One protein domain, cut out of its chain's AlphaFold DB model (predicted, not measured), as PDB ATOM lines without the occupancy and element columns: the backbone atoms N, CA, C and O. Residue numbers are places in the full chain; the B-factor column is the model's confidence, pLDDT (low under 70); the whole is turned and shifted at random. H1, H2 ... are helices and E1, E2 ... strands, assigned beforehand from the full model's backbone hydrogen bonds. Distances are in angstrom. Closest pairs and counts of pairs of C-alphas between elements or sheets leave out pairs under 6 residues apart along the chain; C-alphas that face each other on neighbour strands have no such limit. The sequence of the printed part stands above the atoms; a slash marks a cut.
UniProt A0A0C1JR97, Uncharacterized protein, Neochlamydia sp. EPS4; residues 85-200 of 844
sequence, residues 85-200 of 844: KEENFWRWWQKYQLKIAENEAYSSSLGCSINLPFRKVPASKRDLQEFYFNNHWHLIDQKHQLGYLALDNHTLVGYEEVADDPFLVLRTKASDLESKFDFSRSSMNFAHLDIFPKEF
ATOM      1  N   LYS A  85     102.412 116.072 196.655       76.75
ATOM      2  CA  LYS A  85     101.482 115.800 197.765       76.75
ATOM      3  C   LYS A  85     100.202 115.113 197.298       76.75
ATOM      4  O   LYS A  85      99.600 114.375 198.072       76.75
ATOM      5  N   GLU A  86      99.761 115.395 196.080       69.75
ATOM      6  CA  GLU A  86      98.573 114.801 195.482       69.75
ATOM      7  C   GLU A  86      98.950 113.429 194.902       69.75
ATOM      8  O   GLU A  86      99.711 113.313 193.947       69.75
ATOM      9  N   GLU A  87      98.385 112.351 195.443       67.94
ATOM     10  CA  GLU A  87      98.682 110.987 194.973       67.94
ATOM     11  C   GLU A  87      98.185 110.722 193.530       67.94
ATOM     12  O   GLU A  87      98.531 109.704 192.924       67.94
ATOM     13  N   ASN A  88      97.383 111.631 192.956       75.12
ATOM     14  CA  ASN A  88      96.717 111.464 191.666       75.12
ATOM     15  C   ASN A  88      96.779 112.741 190.797       75.12
ATOM     16  O   ASN A  88      96.191 113.771 191.133       75.12
ATOM     17  N   PHE A  89      97.429 112.645 189.629       77.50
ATOM     18  CA  PHE A  89      97.552 113.739 188.652       77.50
ATOM     19  C   PHE A  89      96.214 114.284 188.168       77.50
ATOM     20  O   PHE A  89      96.080 115.488 187.968       77.50
ATOM     21  N   TRP A  90      95.213 113.418 188.004       74.56
ATOM     22  CA  TRP A  90      93.887 113.844 187.581       74.56
ATOM     23  C   TRP A  90      93.227 114.708 188.640       74.56
ATOM     24  O   TRP A  90      92.691 115.753 188.308       74.56
ATOM     25  N   ARG A  91      93.321 114.326 189.921       76.38
ATOM     26  CA  ARG A  91      92.786 115.138 191.021       76.38
ATOM     27  C   ARG A  91      93.417 116.526 191.027       76.38
ATOM     28  O   ARG A  91      92.696 117.511 191.113       76.38
ATOM     29  N   TRP A  92      94.739 116.604 190.874       77.44
ATOM     30  CA  TRP A  92      95.424 117.886 190.725       77.44
ATOM     31  C   TRP A  92      94.877 118.653 189.513       77.44
ATOM     32  O   TRP A  92      94.340 119.745 189.675       77.44
ATOM     33  N   TRP A  93      94.903 118.056 188.317       71.75
ATOM     34  CA  TRP A  93      94.428 118.691 187.086       71.75
ATOM     35  C   TRP A  93      93.001 119.224 187.221       71.75
ATOM     36  O   TRP A  93      92.723 120.365 186.863       71.75
ATOM     37  N   GLN A  94      92.100 118.413 187.765       70.31
ATOM     38  CA  GLN A  94      90.691 118.737 187.908       70.31
ATOM     39  C   GLN A  94      90.411 119.747 188.989       70.31
ATOM     40  O   GLN A  94      89.597 120.621 188.755       70.31
ATOM     41  N   LYS A  95      91.092 119.698 190.129       69.50
ATOM     42  CA  LYS A  95      90.985 120.738 191.152       69.50
ATOM     43  C   LYS A  95      91.304 122.110 190.568       69.50
ATOM     44  O   LYS A  95      90.602 123.081 190.840       69.50
ATOM     45  N   TYR A  96      92.318 122.183 189.708       63.38
ATOM     46  CA  TYR A  96      92.617 123.404 188.973       63.38
ATOM     47  C   TYR A  96      91.582 123.702 187.886       63.38
ATOM     48  O   TYR A  96      91.106 124.827 187.824       63.38
ATOM     49  N   GLN A  97      91.171 122.724 187.075       60.12
ATOM     50  CA  GLN A  97      90.141 122.945 186.053       60.12
ATOM     51  C   GLN A  97      88.781 123.313 186.639       60.12
ATOM     52  O   GLN A  97      88.076 124.091 186.026       60.12
ATOM     53  N   LEU A  98      88.401 122.812 187.810       53.72
ATOM     54  CA  LEU A  98      87.152 123.145 188.489       53.72
ATOM     55  C   LEU A  98      87.211 124.555 189.039       53.72
ATOM     56  O   LEU A  98      86.298 125.330 188.782       53.72
ATOM     57  N   LYS A  99      88.337 124.932 189.658       56.94
ATOM     58  CA  LYS A  99      88.608 126.334 189.986       56.94
ATOM     59  C   LYS A  99      88.531 127.234 188.748       56.94
ATOM     60  O   LYS A  99      88.112 128.374 188.887       56.94
ATOM     61  N   ILE A 100      88.907 126.753 187.560       49.22
ATOM     62  CA  ILE A 100      88.835 127.502 186.294       49.22
ATOM     63  C   ILE A 100      87.439 127.456 185.646       49.22
ATOM     64  O   ILE A 100      86.999 128.435 185.071       49.22
ATOM     65  N   ALA A 101      86.707 126.352 185.722       45.62
ATOM     66  CA  ALA A 101      85.349 126.249 185.195       45.62
ATOM     67  C   ALA A 101      84.376 127.077 186.047       45.62
ATOM     68  O   ALA A 101      83.408 127.622 185.529       45.62
ATOM     69  N   GLU A 102      84.660 127.211 187.345       45.59
ATOM     70  CA  GLU A 102      83.988 128.154 188.242       45.59
ATOM     71  C   GLU A 102      84.472 129.606 188.046       45.59
ATOM     72  O   GLU A 102      83.759 130.534 188.413       45.59
ATOM     73  N   ASN A 103      85.642 129.817 187.426       37.50
ATOM     74  CA  ASN A 103      86.228 131.127 187.116       37.50
ATOM     75  C   ASN A 103      86.700 131.164 185.648       37.50
ATOM     76  O   ASN A 103      87.897 131.002 185.404       37.50
ATOM     77  N   GLU A 104      85.775 131.357 184.694       39.19
ATOM     78  CA  GLU A 104      85.864 131.152 183.220       39.19
ATOM     79  C   GLU A 104      87.129 131.661 182.459       39.19
ATOM     80  O   GLU A 104      87.246 131.471 181.251       39.19
ATOM     81  N   ALA A 105      88.118 132.273 183.112       36.16
ATOM     82  CA  ALA A 105      89.219 133.021 182.505       36.16
ATOM     83  C   ALA A 105      90.532 132.251 182.192       36.16
ATOM     84  O   ALA A 105      91.437 132.854 181.620       36.16
ATOM     85  N   TYR A 106      90.705 130.962 182.534       40.84
ATOM     86  CA  TYR A 106      92.064 130.355 182.622       40.84
ATOM     87  C   TYR A 106      92.292 129.004 181.906       40.84
ATOM     88  O   TYR A 106      93.229 128.265 182.207       40.84
ATOM     89  N   SER A 107      91.452 128.645 180.941       38.69
ATOM     90  CA  SER A 107      91.172 127.237 180.622       38.69
ATOM     91  C   SER A 107      92.208 126.447 179.791       38.69
ATOM     92  O   SER A 107      92.072 125.227 179.678       38.69
ATOM     93  N   SER A 108      93.269 127.065 179.255       42.47
ATOM     94  CA  SER A 108      94.119 126.420 178.229       42.47
ATOM     95  C   SER A 108      95.611 126.208 178.554       42.47
ATOM     96  O   SER A 108      96.295 125.561 177.762       42.47
ATOM     97  N   SER A 109      96.158 126.678 179.685       51.00
ATOM     98  CA  SER A 109      97.629 126.741 179.884       51.00
ATOM     99  C   SER A 109      98.241 125.796 180.932       51.00
ATOM    100  O   SER A 109      99.466 125.716 181.052       51.00
ATOM    101  N   LEU A 110      97.439 125.061 181.708       52.78
ATOM    102  CA  LEU A 110      97.925 124.553 182.997       52.78
ATOM    103  C   LEU A 110      98.904 123.369 182.913       52.78
ATOM    104  O   LEU A 110      99.913 123.353 183.615       52.78
ATOM    105  N   GLY A 111      98.665 122.394 182.034       49.84
ATOM    106  CA  GLY A 111      99.492 121.178 181.967       49.84
ATOM    107  C   GLY A 111     100.947 121.407 181.634       49.84
ATOM    108  O   GLY A 111     101.839 120.704 182.102       49.84
ATOM    109  N   CYS A 112     101.192 122.443 180.853       50.94
ATOM    110  CA  CYS A 112     102.529 122.744 180.419       50.94
ATOM    111  C   CYS A 112     103.258 123.710 181.375       50.94
ATOM    112  O   CYS A 112     104.477 123.863 181.280       50.94
ATOM    113  N   SER A 113     102.545 124.306 182.340       53.91
ATOM    114  CA  SER A 113     103.135 125.159 183.381       53.91
ATOM    115  C   SER A 113     103.995 124.374 184.383       53.91
ATOM    116  O   SER A 113     104.990 124.896 184.885       53.91
ATOM    117  N   ILE A 114     103.684 123.092 184.601       58.56
ATOM    118  CA  ILE A 114     104.385 122.210 185.551       58.56
ATOM    119  C   ILE A 114     105.556 121.426 184.941       58.56
ATOM    120  O   ILE A 114     106.148 120.583 185.607       58.56
ATOM    121  N   ASN A 115     105.951 121.731 183.698       72.50
ATOM    122  CA  ASN A 115     107.137 121.161 183.044       72.50
ATOM    123  C   ASN A 115     107.195 119.617 183.077       72.50
ATOM    124  O   ASN A 115     108.284 119.037 183.132       72.50
ATOM    125  N   LEU A 116     106.032 118.955 183.067       79.56
ATOM    126  CA  LEU A 116     105.964 117.501 182.971       79.56
ATOM    127  C   LEU A 116     106.503 117.050 181.609       79.56
ATOM    128  O   LEU A 116     106.228 117.712 180.601       79.56
ATOM    129  N   PRO A 117     107.238 115.925 181.541       84.12
ATOM    130  CA  PRO A 117     107.549 115.309 180.262       84.12
ATOM    131  C   PRO A 117     106.238 115.000 179.540       84.12
ATOM    132  O   PRO A 117     105.355 114.360 180.106       84.12
ATOM    133  N   PHE A 118     106.097 115.463 178.305       87.19
ATOM    134  CA  PHE A 118     104.916 115.201 177.491       87.19
ATOM    135  C   PHE A 118     105.324 114.733 176.099       87.19
ATOM    136  O   PHE A 118     106.429 115.013 175.630       87.19
ATOM    137  N   ARG A 119     104.431 114.018 175.421       87.25
ATOM    138  CA  ARG A 119     104.628 113.614 174.026       87.25
ATOM    139  C   ARG A 119     103.349 113.789 173.230       87.25
ATOM    140  O   ARG A 119     102.251 113.732 173.784       87.25
ATOM    141  N   LYS A 120     103.503 113.991 171.924       88.81
ATOM    142  CA  LYS A 120     102.373 114.042 171.003       88.81
ATOM    143  C   LYS A 120     101.814 112.639 170.780       88.81
ATOM    144  O   LYS A 120     102.563 111.676 170.623       88.81
ATOM    145  N   VAL A 121     100.496 112.554 170.741       90.75
ATOM    146  CA  VAL A 121      99.741 111.334 170.464       90.75
ATOM    147  C   VAL A 121      99.464 111.247 168.964       90.75
ATOM    148  O   VAL A 121      99.142 112.271 168.353       90.75
ATOM    149  N   PRO A 122      99.542 110.058 168.345       89.88
ATOM    150  CA  PRO A 122      99.096 109.848 166.984       89.88
ATOM    151  C   PRO A 122      97.605 110.110 166.907       89.88
ATOM    152  O   PRO A 122      96.784 109.355 167.427       89.88
ATOM    153  N   ALA A 123      97.262 111.222 166.278       91.31
ATOM    154  CA  ALA A 123      95.887 111.617 166.101       91.31
ATOM    155  C   ALA A 123      95.707 112.298 164.749       91.31
ATOM    156  O   ALA A 123      96.524 113.119 164.320       91.31
ATOM    157  N   SER A 124      94.613 111.978 164.069       87.19
ATOM    158  CA  SER A 124      94.214 112.659 162.847       87.19
ATOM    159  C   SER A 124      93.653 114.034 163.202       87.19
ATOM    160  O   SER A 124      92.637 114.135 163.898       87.19
ATOM    161  N   LYS A 125      94.295 115.097 162.705       83.62
ATOM    162  CA  LYS A 125      93.814 116.493 162.784       83.62
ATOM    163  C   LYS A 125      93.632 117.066 164.202       83.62
ATOM    164  O   LYS A 125      93.203 118.207 164.334       83.62
ATOM    165  N   ARG A 126      93.986 116.329 165.262       85.25
ATOM    166  CA  ARG A 126      93.978 116.813 166.651       85.25
ATOM    167  C   ARG A 126      95.388 116.870 167.211       85.25
ATOM    168  O   ARG A 126      96.210 115.999 166.936       85.25
ATOM    169  N   ASP A 127      95.650 117.891 168.017       81.50
ATOM    170  CA  ASP A 127      96.861 117.955 168.826       81.50
ATOM    171  C   ASP A 127      96.563 117.341 170.194       81.50
ATOM    172  O   ASP A 127      96.176 118.023 171.139       81.50
ATOM    173  N   LEU A 128      96.628 116.011 170.251       88.69
ATOM    174  CA  LEU A 128      96.491 115.261 171.493       88.69
ATOM    175  C   LEU A 128      97.872 115.031 172.098       88.69
ATOM    176  O   LEU A 128      98.851 114.793 171.383       88.69
ATOM    177  N   GLN A 129      97.946 115.110 173.421       90.00
ATOM    178  CA  GLN A 129      99.189 114.981 174.169       90.00
ATOM    179  C   GLN A 129      98.992 114.023 175.341       90.00
ATOM    180  O   GLN A 129      97.911 113.946 175.928       90.00
ATOM    181  N   GLU A 130     100.059 113.319 175.698       91.31
ATOM    182  CA  GLU A 130     100.133 112.608 176.971       91.31
ATOM    183  C   GLU A 130     101.189 113.229 177.856       91.31
ATOM    184  O   GLU A 130     102.237 113.658 177.373       91.31
ATOM    185  N   PHE A 131     100.940 113.184 179.156       89.88
ATOM    186  CA  PHE A 131     101.845 113.660 180.189       89.88
ATOM    187  C   PHE A 131     102.384 112.467 180.967       89.88
ATOM    188  O   PHE A 131     101.625 111.570 181.325       89.88
ATOM    189  N   TYR A 132     103.685 112.435 181.225       86.94
ATOM    190  CA  TYR A 132     104.294 111.394 182.038       86.94
ATOM    191  C   TYR A 132     104.306 111.799 183.506       86.94
ATOM    192  O   TYR A 132     104.932 112.792 183.881       86.94
ATOM    193  N   PHE A 133     103.644 111.007 184.344       84.19
ATOM    194  CA  PHE A 133     103.573 111.230 185.782       84.19
ATOM    195  C   PHE A 133     103.396 109.908 186.542       84.19
ATOM    196  O   PHE A 133     102.739 108.990 186.055       84.19
ATOM    197  N   ASN A 134     103.983 109.788 187.739       82.06
ATOM    198  CA  ASN A 134     103.940 108.569 188.563       82.06
ATOM    199  C   ASN A 134     104.289 107.283 187.794       82.06
ATOM    200  O   ASN A 134     103.652 106.247 187.955       82.06
ATOM    201  N   ASN A 135     105.326 107.354 186.959       80.62
ATOM    202  CA  ASN A 135     105.797 106.276 186.092       80.62
ATOM    203  C   ASN A 135     104.822 105.795 184.999       80.62
ATOM    204  O   ASN A 135     105.057 104.742 184.409       80.62
ATOM    205  N   HIS A 136     103.774 106.563 184.696       85.44
ATOM    206  CA  HIS A 136     102.768 106.226 183.690       85.44
ATOM    207  C   HIS A 136     102.514 107.407 182.750       85.44
ATOM    208  O   HIS A 136     102.728 108.565 183.113       85.44
ATOM    209  N   TRP A 137     102.082 107.107 181.528       90.00
ATOM    210  CA  TRP A 137     101.602 108.113 180.584       90.00
ATOM    211  C   TRP A 137     100.106 108.346 180.801       90.00
ATOM    212  O   TRP A 137      99.358 107.398 181.006       90.00
ATOM    213  N   HIS A 138      99.688 109.610 180.760       91.69
ATOM    214  CA  HIS A 138      98.309 110.043 180.990       91.69
ATOM    215  C   HIS A 138      97.826 110.833 179.779       91.69
ATOM    216  O   HIS A 138      98.334 111.926 179.518       91.69
ATOM    217  N   LEU A 139      96.857 110.295 179.042       93.12
ATOM    218  CA  LEU A 139      96.267 110.945 177.877       93.12
ATOM    219  C   LEU A 139      95.295 112.040 178.322       93.12
ATOM    220  O   LEU A 139      94.294 111.761 178.985       93.12
ATOM    221  N   ILE A 140      95.570 113.279 177.907       89.38
ATOM    222  CA  ILE A 140      94.699 114.427 178.164       89.38
ATOM    223  C   ILE A 140      94.328 115.082 176.833       89.38
ATOM    224  O   ILE A 140      95.178 115.596 176.105       89.38
ATOM    225  N   ASP A 141      93.030 115.114 176.534       88.75
ATOM    226  CA  ASP A 141      92.485 115.938 175.459       88.75
ATOM    227  C   ASP A 141      92.316 117.363 175.988       88.75
ATOM    228  O   ASP A 141      91.305 117.697 176.599       88.75
ATOM    229  N   GLN A 142      93.330 118.205 175.786       82.19
ATOM    230  CA  GLN A 142      93.324 119.589 176.274       82.19
ATOM    231  C   GLN A 142      92.186 120.420 175.677       82.19
ATOM    232  O   GLN A 142      91.624 121.262 176.372       82.19
ATOM    233  N   LYS A 143      91.829 120.174 174.408       81.75
ATOM    234  CA  LYS A 143      90.780 120.926 173.707       81.75
ATOM    235  C   LYS A 143      89.419 120.703 174.356       81.75
ATOM    236  O   LYS A 143      88.644 121.644 174.484       81.75
ATOM    237  N   HIS A 144      89.136 119.464 174.746       82.69
ATOM    238  CA  HIS A 144      87.876 119.101 175.395       82.69
ATOM    239  C   HIS A 144      87.983 119.024 176.923       82.69
ATOM    240  O   HIS A 144      86.982 118.768 177.585       82.69
ATOM    241  N   GLN A 145      89.183 119.232 177.472       81.62
ATOM    242  CA  GLN A 145      89.518 119.076 178.888       81.62
ATOM    243  C   GLN A 145      89.162 117.691 179.447       81.62
ATOM    244  O   GLN A 145      88.653 117.556 180.561       81.62
ATOM    245  N   LEU A 146      89.439 116.642 178.671       87.31
ATOM    246  CA  LEU A 146      89.090 115.268 179.030       87.31
ATOM    247  C   LEU A 146      90.325 114.473 179.428       87.31
ATOM    248  O   LEU A 146      91.343 114.496 178.740       87.31
ATOM    249  N   GLY A 147      90.190 113.720 180.513       91.25
ATOM    250  CA  GLY A 147      91.050 112.602 180.862       91.25
ATOM    251  C   GLY A 147      90.245 111.314 180.743       91.25
ATOM    252  O   GLY A 147      89.044 111.297 181.025       91.25
ATOM    253  N   TYR A 148      90.897 110.242 180.312       94.75
ATOM    254  CA  TYR A 148      90.268 108.932 180.160       94.75
ATOM    255  C   TYR A 148      90.688 108.037 181.320       94.75
ATOM    256  O   TYR A 148      91.861 108.014 181.685       94.75
ATOM    257  N   LEU A 149      89.739 107.306 181.908       95.44
ATOM    258  CA  LEU A 149      89.995 106.443 183.062       95.44
ATOM    259  C   LEU A 149      89.992 104.970 182.669       95.44
ATOM    260  O   LEU A 149      89.091 104.521 181.950       95.44
ATOM    261  N   ALA A 150      90.937 104.218 183.232       95.94
ATOM    262  CA  ALA A 150      90.971 102.763 183.217       95.94
ATOM    263  C   ALA A 150      89.683 102.176 183.813       95.94
ATOM    264  O   ALA A 150      88.902 102.864 184.472       95.94
ATOM    265  N   LEU A 151      89.464 100.875 183.614       95.25
ATOM    266  CA  LEU A 151      88.283 100.163 184.126       95.25
ATOM    267  C   LEU A 151      88.215 100.108 185.663       95.25
ATOM    268  O   LEU A 151      87.163  99.783 186.207       95.25
ATOM    269  N   ASP A 152      89.304 100.453 186.357       93.50
ATOM    270  CA  ASP A 152      89.319 100.665 187.808       93.50
ATOM    271  C   ASP A 152      88.682 102.002 188.236       93.50
ATOM    272  O   ASP A 152      88.493 102.232 189.426       93.50
ATOM    273  N   ASN A 153      88.338 102.874 187.282       94.44
ATOM    274  CA  ASN A 153      87.736 104.194 187.480       94.44
ATOM    275  C   ASN A 153      88.555 105.155 188.366       94.44
ATOM    276  O   ASN A 153      88.016 106.133 188.884       94.44
ATOM    277  N   HIS A 154      89.856 104.903 188.524       89.88
ATOM    278  CA  HIS A 154      90.757 105.695 189.366       89.88
ATOM    279  C   HIS A 154      92.034 106.108 188.634       89.88
ATOM    280  O   HIS A 154      92.546 107.212 188.857       89.88
ATOM    281  N   THR A 155      92.522 105.247 187.747       91.50
ATOM    282  CA  THR A 155      93.769 105.440 187.018       91.50
ATOM    283  C   THR A 155      93.485 106.133 185.693       91.50
ATOM    284  O   THR A 155      92.686 105.651 184.892       91.50
ATOM    285  N   LEU A 156      94.136 107.271 185.446       92.31
ATOM    286  CA  LEU A 156      94.176 107.850 184.105       92.31
ATOM    287  C   LEU A 156      94.973 106.932 183.187       92.31
ATOM    288  O   LEU A 156      96.012 106.404 183.576       92.31
ATOM    289  N   VAL A 157      94.478 106.757 181.971       94.38
ATOM    290  CA  VAL A 157      95.128 105.908 180.979       94.38
ATOM    291  C   VAL A 157      95.899 106.718 179.963       94.38
ATOM    292  O   VAL A 157      95.527 107.847 179.632       94.38
ATOM    293  N   GLY A 158      96.961 106.114 179.450       94.00
ATOM    294  CA  GLY A 158      97.649 106.594 178.275       94.00
ATOM    295  C   GLY A 158      96.939 106.204 176.978       94.00
ATOM    296  O   GLY A 158      95.938 105.487 176.927       94.00
ATOM    297  N   TYR A 159      97.501 106.694 175.888       93.81
ATOM    298  CA  TYR A 159      97.176 106.404 174.512       93.81
ATOM    299  C   TYR A 159      97.325 104.919 174.207       93.81
ATOM    300  O   TYR A 159      96.510 104.387 173.465       93.81
ATOM    301  N   GLU A 160      98.333 104.236 174.757       87.94
ATOM    302  CA  GLU A 160      98.523 102.814 174.465       87.94
ATOM    303  C   GLU A 160      97.375 101.976 175.020       87.94
ATOM    304  O   GLU A 160      96.854 101.113 174.322       87.94
ATOM    305  N   GLU A 161      96.954 102.259 176.247       92.62
ATOM    306  CA  GLU A 161      95.837 101.601 176.908       92.62
ATOM    307  C   GLU A 161      94.508 101.930 176.224       92.62
ATOM    308  O   GLU A 161      93.675 101.045 176.057       92.62
ATOM    309  N   VAL A 162      94.319 103.173 175.771       94.38
ATOM    310  CA  VAL A 162      93.146 103.572 174.983       94.38
ATOM    311  C   VAL A 162      93.126 102.913 173.603       94.38
ATOM    312  O   VAL A 162      92.074 102.470 173.143       94.38
ATOM    313  N   ALA A 163      94.272 102.847 172.929       91.56
ATOM    314  CA  ALA A 163      94.389 102.166 171.649       91.56
ATOM    315  C   ALA A 163      94.164 100.659 171.808       91.56
ATOM    316  O   ALA A 163      93.622 100.008 170.915       91.56
ATOM    317  N   ASP A 164      94.554 100.114 172.963       89.31
ATOM    318  CA  ASP A 164      94.344  98.717 173.293       89.31
ATOM    319  C   ASP A 164      92.898  98.392 173.689       89.31
ATOM    320  O   ASP A 164      92.409  97.297 173.385       89.31
ATOM    321  N   ASP A 165      92.227  99.322 174.360       95.81
ATOM    322  CA  ASP A 165      90.861  99.198 174.836       95.81
ATOM    323  C   ASP A 165      90.074 100.498 174.542       95.81
ATOM    324  O   ASP A 165      89.952 101.384 175.397       95.81
ATOM    325  N   PRO A 166      89.475 100.620 173.338       97.12
ATOM    326  CA  PRO A 166      88.712 101.810 172.958       97.12
ATOM    327  C   PRO A 166      87.513 102.121 173.856       97.12
ATOM    328  O   PRO A 166      87.045 103.261 173.887       97.12
ATOM    329  N   PHE A 167      86.997 101.131 174.598       97.81
ATOM    330  CA  PHE A 167      85.840 101.326 175.470       97.81
ATOM    331  C   PHE A 167      86.110 102.395 176.539       97.81
ATOM    332  O   PHE A 167      85.184 103.092 176.948       97.81
ATOM    333  N   LEU A 168      87.377 102.596 176.917       97.56
ATOM    334  CA  LEU A 168      87.806 103.647 177.842       97.56
ATOM    335  C   LEU A 168      87.462 105.058 177.333       97.56
ATOM    336  O   LEU A 168      87.005 105.902 178.107       97.56
ATOM    337  N   VAL A 169      87.604 105.308 176.028       97.06
ATOM    338  CA  VAL A 169      87.187 106.573 175.395       97.06
ATOM    339  C   VAL A 169      85.691 106.573 175.129       97.06
ATOM    340  O   VAL A 169      85.015 107.550 175.439       97.06
ATOM    341  N   LEU A 170      85.157 105.471 174.597       97.25
ATOM    342  CA  LEU A 170      83.758 105.382 174.180       97.25
ATOM    343  C   LEU A 170      82.769 105.565 175.331       97.25
ATOM    344  O   LEU A 170      81.682 106.081 175.103       97.25
ATOM    345  N   ARG A 171      83.128 105.171 176.557       96.94
ATOM    346  CA  ARG A 171      82.292 105.387 177.746       96.94
ATOM    347  C   ARG A 171      82.419 106.791 178.340       96.94
ATOM    348  O   ARG A 171      81.588 107.180 179.155       96.94
ATOM    349  N   THR A 172      83.435 107.555 177.944       96.44
ATOM    350  CA  THR A 172      83.724 108.881 178.501       96.44
ATOM    351  C   THR A 172      82.915 109.957 177.779       96.44
ATOM    352  O   THR A 172      82.906 110.023 176.548       96.44
ATOM    353  N   LYS A 173      82.234 110.823 178.539       94.50
ATOM    354  CA  LYS A 173      81.465 111.953 178.006       94.50
ATOM    355  C   LYS A 173      82.404 112.962 177.342       94.50
ATOM    356  O   LYS A 173      83.159 113.654 178.014       94.50
ATOM    357  N   ALA A 174      82.315 113.047 176.019       88.44
ATOM    358  CA  ALA A 174      83.181 113.835 175.144       88.44
ATOM    359  C   ALA A 174      82.739 115.302 174.930       88.44
ATOM    360  O   ALA A 174      83.109 115.940 173.937       88.44
ATOM    361  N   SER A 175      81.868 115.808 175.794       83.25
ATOM    362  CA  SER A 175      81.030 116.971 175.526       83.25
ATOM    363  C   SER A 175      80.993 117.938 176.712       83.25
ATOM    364  O   SER A 175      81.482 117.618 177.796       83.25
ATOM    365  N   ASP A 176      80.460 119.140 176.484       83.44
ATOM    366  CA  ASP A 176      80.355 120.186 177.507       83.44
ATOM    367  C   ASP A 176      79.459 119.782 178.703       83.44
ATOM    368  O   ASP A 176      78.879 118.693 178.774       83.44
ATOM    369  N   LEU A 177      79.370 120.666 179.698       83.81
ATOM    370  CA  LEU A 177      78.601 120.416 180.918       83.81
ATOM    371  C   LEU A 177      77.092 120.280 180.667       83.81
ATOM    372  O   LEU A 177      76.436 119.531 181.391       83.81
ATOM    373  N   GLU A 178      76.548 120.970 179.664       85.44
ATOM    374  CA  GLU A 178      75.106 120.994 179.378       85.44
ATOM    375  C   GLU A 178      74.635 119.801 178.539       85.44
ATOM    376  O   GLU A 178      73.485 119.359 178.622       85.44
ATOM    377  N   SER A 179      75.523 119.245 177.726       86.12
ATOM    378  CA  SER A 179      75.196 118.130 176.852       86.12
ATOM    379  C   SER A 179      75.051 116.814 177.619       86.12
ATOM    380  O   SER A 179      75.761 116.493 178.580       86.12
ATOM    381  N   LYS A 180      74.084 116.012 177.163       89.94
ATOM    382  CA  LYS A 180      73.971 114.606 177.566       89.94
ATOM    383  C   LYS A 180      75.156 113.831 177.000       89.94
ATOM    384  O   LYS A 180      75.756 114.252 176.013       89.94
ATOM    385  N   PHE A 181      75.431 112.668 177.582       93.12
ATOM    386  CA  PHE A 181      76.314 111.712 176.936       93.12
ATOM    387  C   PHE A 181      75.817 111.421 175.509       93.12
ATOM    388  O   PHE A 181      74.664 111.032 175.313       93.12
ATOM    389  N   ASP A 182      76.695 111.627 174.530       94.25
ATOM    390  CA  ASP A 182      76.447 111.346 173.121       94.25
ATOM    391  C   ASP A 182      77.471 110.325 172.629       94.25
ATOM    392  O   ASP A 182      78.652 110.631 172.437       94.25
ATOM    393  N   PHE A 183      76.988 109.102 172.402       95.00
ATOM    394  CA  PHE A 183      77.818 107.999 171.939       95.00
ATOM    395  C   PHE A 183      78.488 108.303 170.592       95.00
ATOM    396  O   PHE A 183      79.633 107.912 170.397       95.00
ATOM    397  N   SER A 184      77.829 109.041 169.688       95.62
ATOM    398  CA  SER A 184      78.420 109.409 168.395       95.62
ATOM    399  C   SER A 184      79.626 110.322 168.577       95.62
ATOM    400  O   SER A 184      80.675 110.091 167.977       95.62
ATOM    401  N   ARG A 185      79.523 111.310 169.474       94.62
ATOM    402  CA  ARG A 185      80.625 112.224 169.783       94.62
ATOM    403  C   ARG A 185      81.799 111.504 170.446       94.62
ATOM    404  O   ARG A 185      82.944 111.773 170.091       94.62
ATOM    405  N   SER A 186      81.538 110.555 171.346       95.56
ATOM    406  CA  SER A 186      82.592 109.715 171.935       95.56
ATOM    407  C   SER A 186      83.232 108.776 170.902       95.56
ATOM    408  O   SER A 186      84.455 108.643 170.886       95.56
ATOM    409  N   SER A 187      82.452 108.195 169.982       96.62
ATOM    410  CA  SER A 187      82.978 107.418 168.847       96.62
ATOM    411  C   SER A 187      83.826 108.264 167.900       96.62
ATOM    412  O   SER A 187      84.893 107.820 167.485       96.62
ATOM    413  N   MET A 188      83.403 109.493 167.602       95.69
ATOM    414  CA  MET A 188      84.174 110.423 166.781       95.69
ATOM    415  C   MET A 188      85.479 110.817 167.479       95.69
ATOM    416  O   MET A 188      86.542 110.770 166.869       95.69
ATOM    417  N   ASN A 189      85.429 111.130 168.779       94.50
ATOM    418  CA  ASN A 189      86.622 111.403 169.581       94.50
ATOM    419  C   ASN A 189      87.621 110.242 169.551       94.50
ATOM    420  O   ASN A 189      88.814 110.484 169.384       94.50
ATOM    421  N   PHE A 190      87.140 109.001 169.663       96.31
ATOM    422  CA  PHE A 190      87.980 107.821 169.502       96.31
ATOM    423  C   PHE A 190      88.554 107.705 168.082       96.31
ATOM    424  O   PHE A 190      89.746 107.471 167.935       96.31
ATOM    425  N   ALA A 191      87.750 107.923 167.039       96.31
ATOM    426  CA  ALA A 191      88.190 107.798 165.648       96.31
ATOM    427  C   ALA A 191      89.293 108.795 165.247       96.31
ATOM    428  O   ALA A 191      89.986 108.569 164.254       96.31
ATOM    429  N   HIS A 192      89.468 109.882 166.011       94.81
ATOM    430  CA  HIS A 192      90.604 110.787 165.853       94.81
ATOM    431  C   HIS A 192      91.926 110.214 166.363       94.81
ATOM    432  O   HIS A 192      92.969 110.727 165.968       94.81
ATOM    433  N   LEU A 193      91.913 109.211 167.243       94.25
ATOM    434  CA  LEU A 193      93.116 108.509 167.678       94.25
ATOM    435  C   LEU A 193      93.538 107.548 166.575       94.25
ATOM    436  O   LEU A 193      92.744 106.715 166.147       94.25
ATOM    437  N   ASP A 194      94.780 107.665 166.121       91.56
ATOM    438  CA  ASP A 194      95.302 106.829 165.046       91.56
ATOM    439  C   ASP A 194      95.828 105.515 165.613       91.56
ATOM    440  O   ASP A 194      96.991 105.432 165.990       91.56
ATOM    441  N   ILE A 195      94.976 104.492 165.649       89.12
ATOM    442  CA  ILE A 195      95.254 103.188 166.271       89.12
ATOM    443  C   ILE A 195      96.355 102.413 165.520       89.12
ATOM    444  O   ILE A 195      96.961 101.496 166.082       89.12
ATOM    445  N   PHE A 196      96.677 102.813 164.283       81.62
ATOM    446  CA  PHE A 196      97.728 102.217 163.452       81.62
ATOM    447  C   PHE A 196      98.779 103.258 163.042       81.62
ATOM    448  O   PHE A 196      98.988 103.521 161.848       81.62
ATOM    449  N   PRO A 197      99.491 103.860 164.010       80.44
ATOM    450  CA  PRO A 197     100.399 104.936 163.692       80.44
ATOM    451  C   PRO A 197     101.615 104.393 162.935       80.44
ATOM    452  O   PRO A 197     102.353 103.560 163.454       80.44
ATOM    453  N   LYS A 198     101.860 104.894 161.715       71.56
ATOM    454  CA  LYS A 198     103.102 104.605 160.961       71.56
ATOM    455  C   LYS A 198     104.362 104.938 161.764       71.56
ATOM    456  O   LYS A 198     105.357 104.231 161.678       71.56
ATOM    457  N   GLU A 199     104.300 106.031 162.514       68.81
ATOM    458  CA  GLU A 199     105.367 106.534 163.364       68.81
ATOM    459  C   GLU A 199     104.722 106.927 164.689       68.81
ATOM    460  O   GLU A 199     103.793 107.736 164.730       68.81
ATOM    461  N   PHE A 200     105.186 106.319 165.774       69.56
ATOM    462  CA  PHE A 200     104.925 106.810 167.113       69.56
ATOM    463  C   PHE A 200     106.251 106.843 167.830       69.56
ATOM    464  O   PHE A 200     106.839 105.797 168.121       69.56
TER     465      PHE A 200
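AT A GLANCE: This is residues 85 to 200 of the 844 residues of an uncharacterized protein of Neochlamydia sp. EPS4 (UniProt A0A0C1JR97). A small sheet of three antiparallel strands, E1, E2 and E3, stands between two loose groups of helices: H1 and H2 graze it toward one end of the longest axis, and H3, H4 and H5 lie toward the other. Long loops fill out much of the body, and the loop of residues 142 to 158 comes within 3 A of the mean of the C-alphas. The printed part has 116 residues, with named elements in the order H1 H2 E1 E2 E3 H3 H4 H5 and sheet order E1, E2, E3. The class is mixed, helices and strands, though under half of the residues, 50 of 116, are in named elements. The whole is compact, with a radius of gyration of the C-alphas of 13.8 A, and rounded, spanning 37 by 34 by 29 A.

HOW THE PARTS SIT: E1, residues 118 to 120, E2, residues 129 to 133, and E3, residues 136 to 141, form a meander, each strand the antiparallel neighbour of the one before. The hairpin E1 and E2 has N 119 and O 130 at 3.0 A, within hydrogen-bond range. In the hairpin E2 and E3, N 138 and O 131 are at 2.8 A. Residues 140 to 141 of E3 also pair, antiparallel, with residues 146 to 147. H3, residues 159 to 164, is on the sheet at a height of 9.9 A and stands up from it, its line rising 71 degrees; its closest C-alpha pair with E3 is Tyr 159 and Leu 139, 5.7 A. H4, residues 167 to 170, is close to H3 but not clearly touching, with C-alphas 162 and 168 closest at 6.1 A. H4 touches H5, residues 183 to 191, where the C-alphas of Leu 170 and Ser 186 are closest, 5.0 A apart. H1, residues 89 to 101, and H2, residues 110 to 113, only graze the sheet. H1 and H5 are apart. Every O i to N i+4 pair is within range in H1, H3 and H5; H2 and H4 are too short for one.

IN THESE COORDINATES: H1 begins at C-alpha 89, (97.552, 113.739, 188.652), and is 17.8 A long. E2 measures 13.0 A and E3 16.4 A, the latter ending at C-alpha 141, (92.485, 115.938, 175.459). H5, 12.1 A, ends at C-alpha 191, (88.190, 107.798, 165.648). E1 is 7.1 A, H3 8.3 A, H2 5.3 A and H4 4.7 A.

THE WHOLE: The C-alphas farthest apart are those of Asn 103 and Lys 198, 40.9 A. The printed part has no cut. The links E3 to H3 and H4 to H5 are long. The mean pLDDT of the printed part is 81.2, and residues 86 to 87, 95 to 114 and 199 to 200 are under 70.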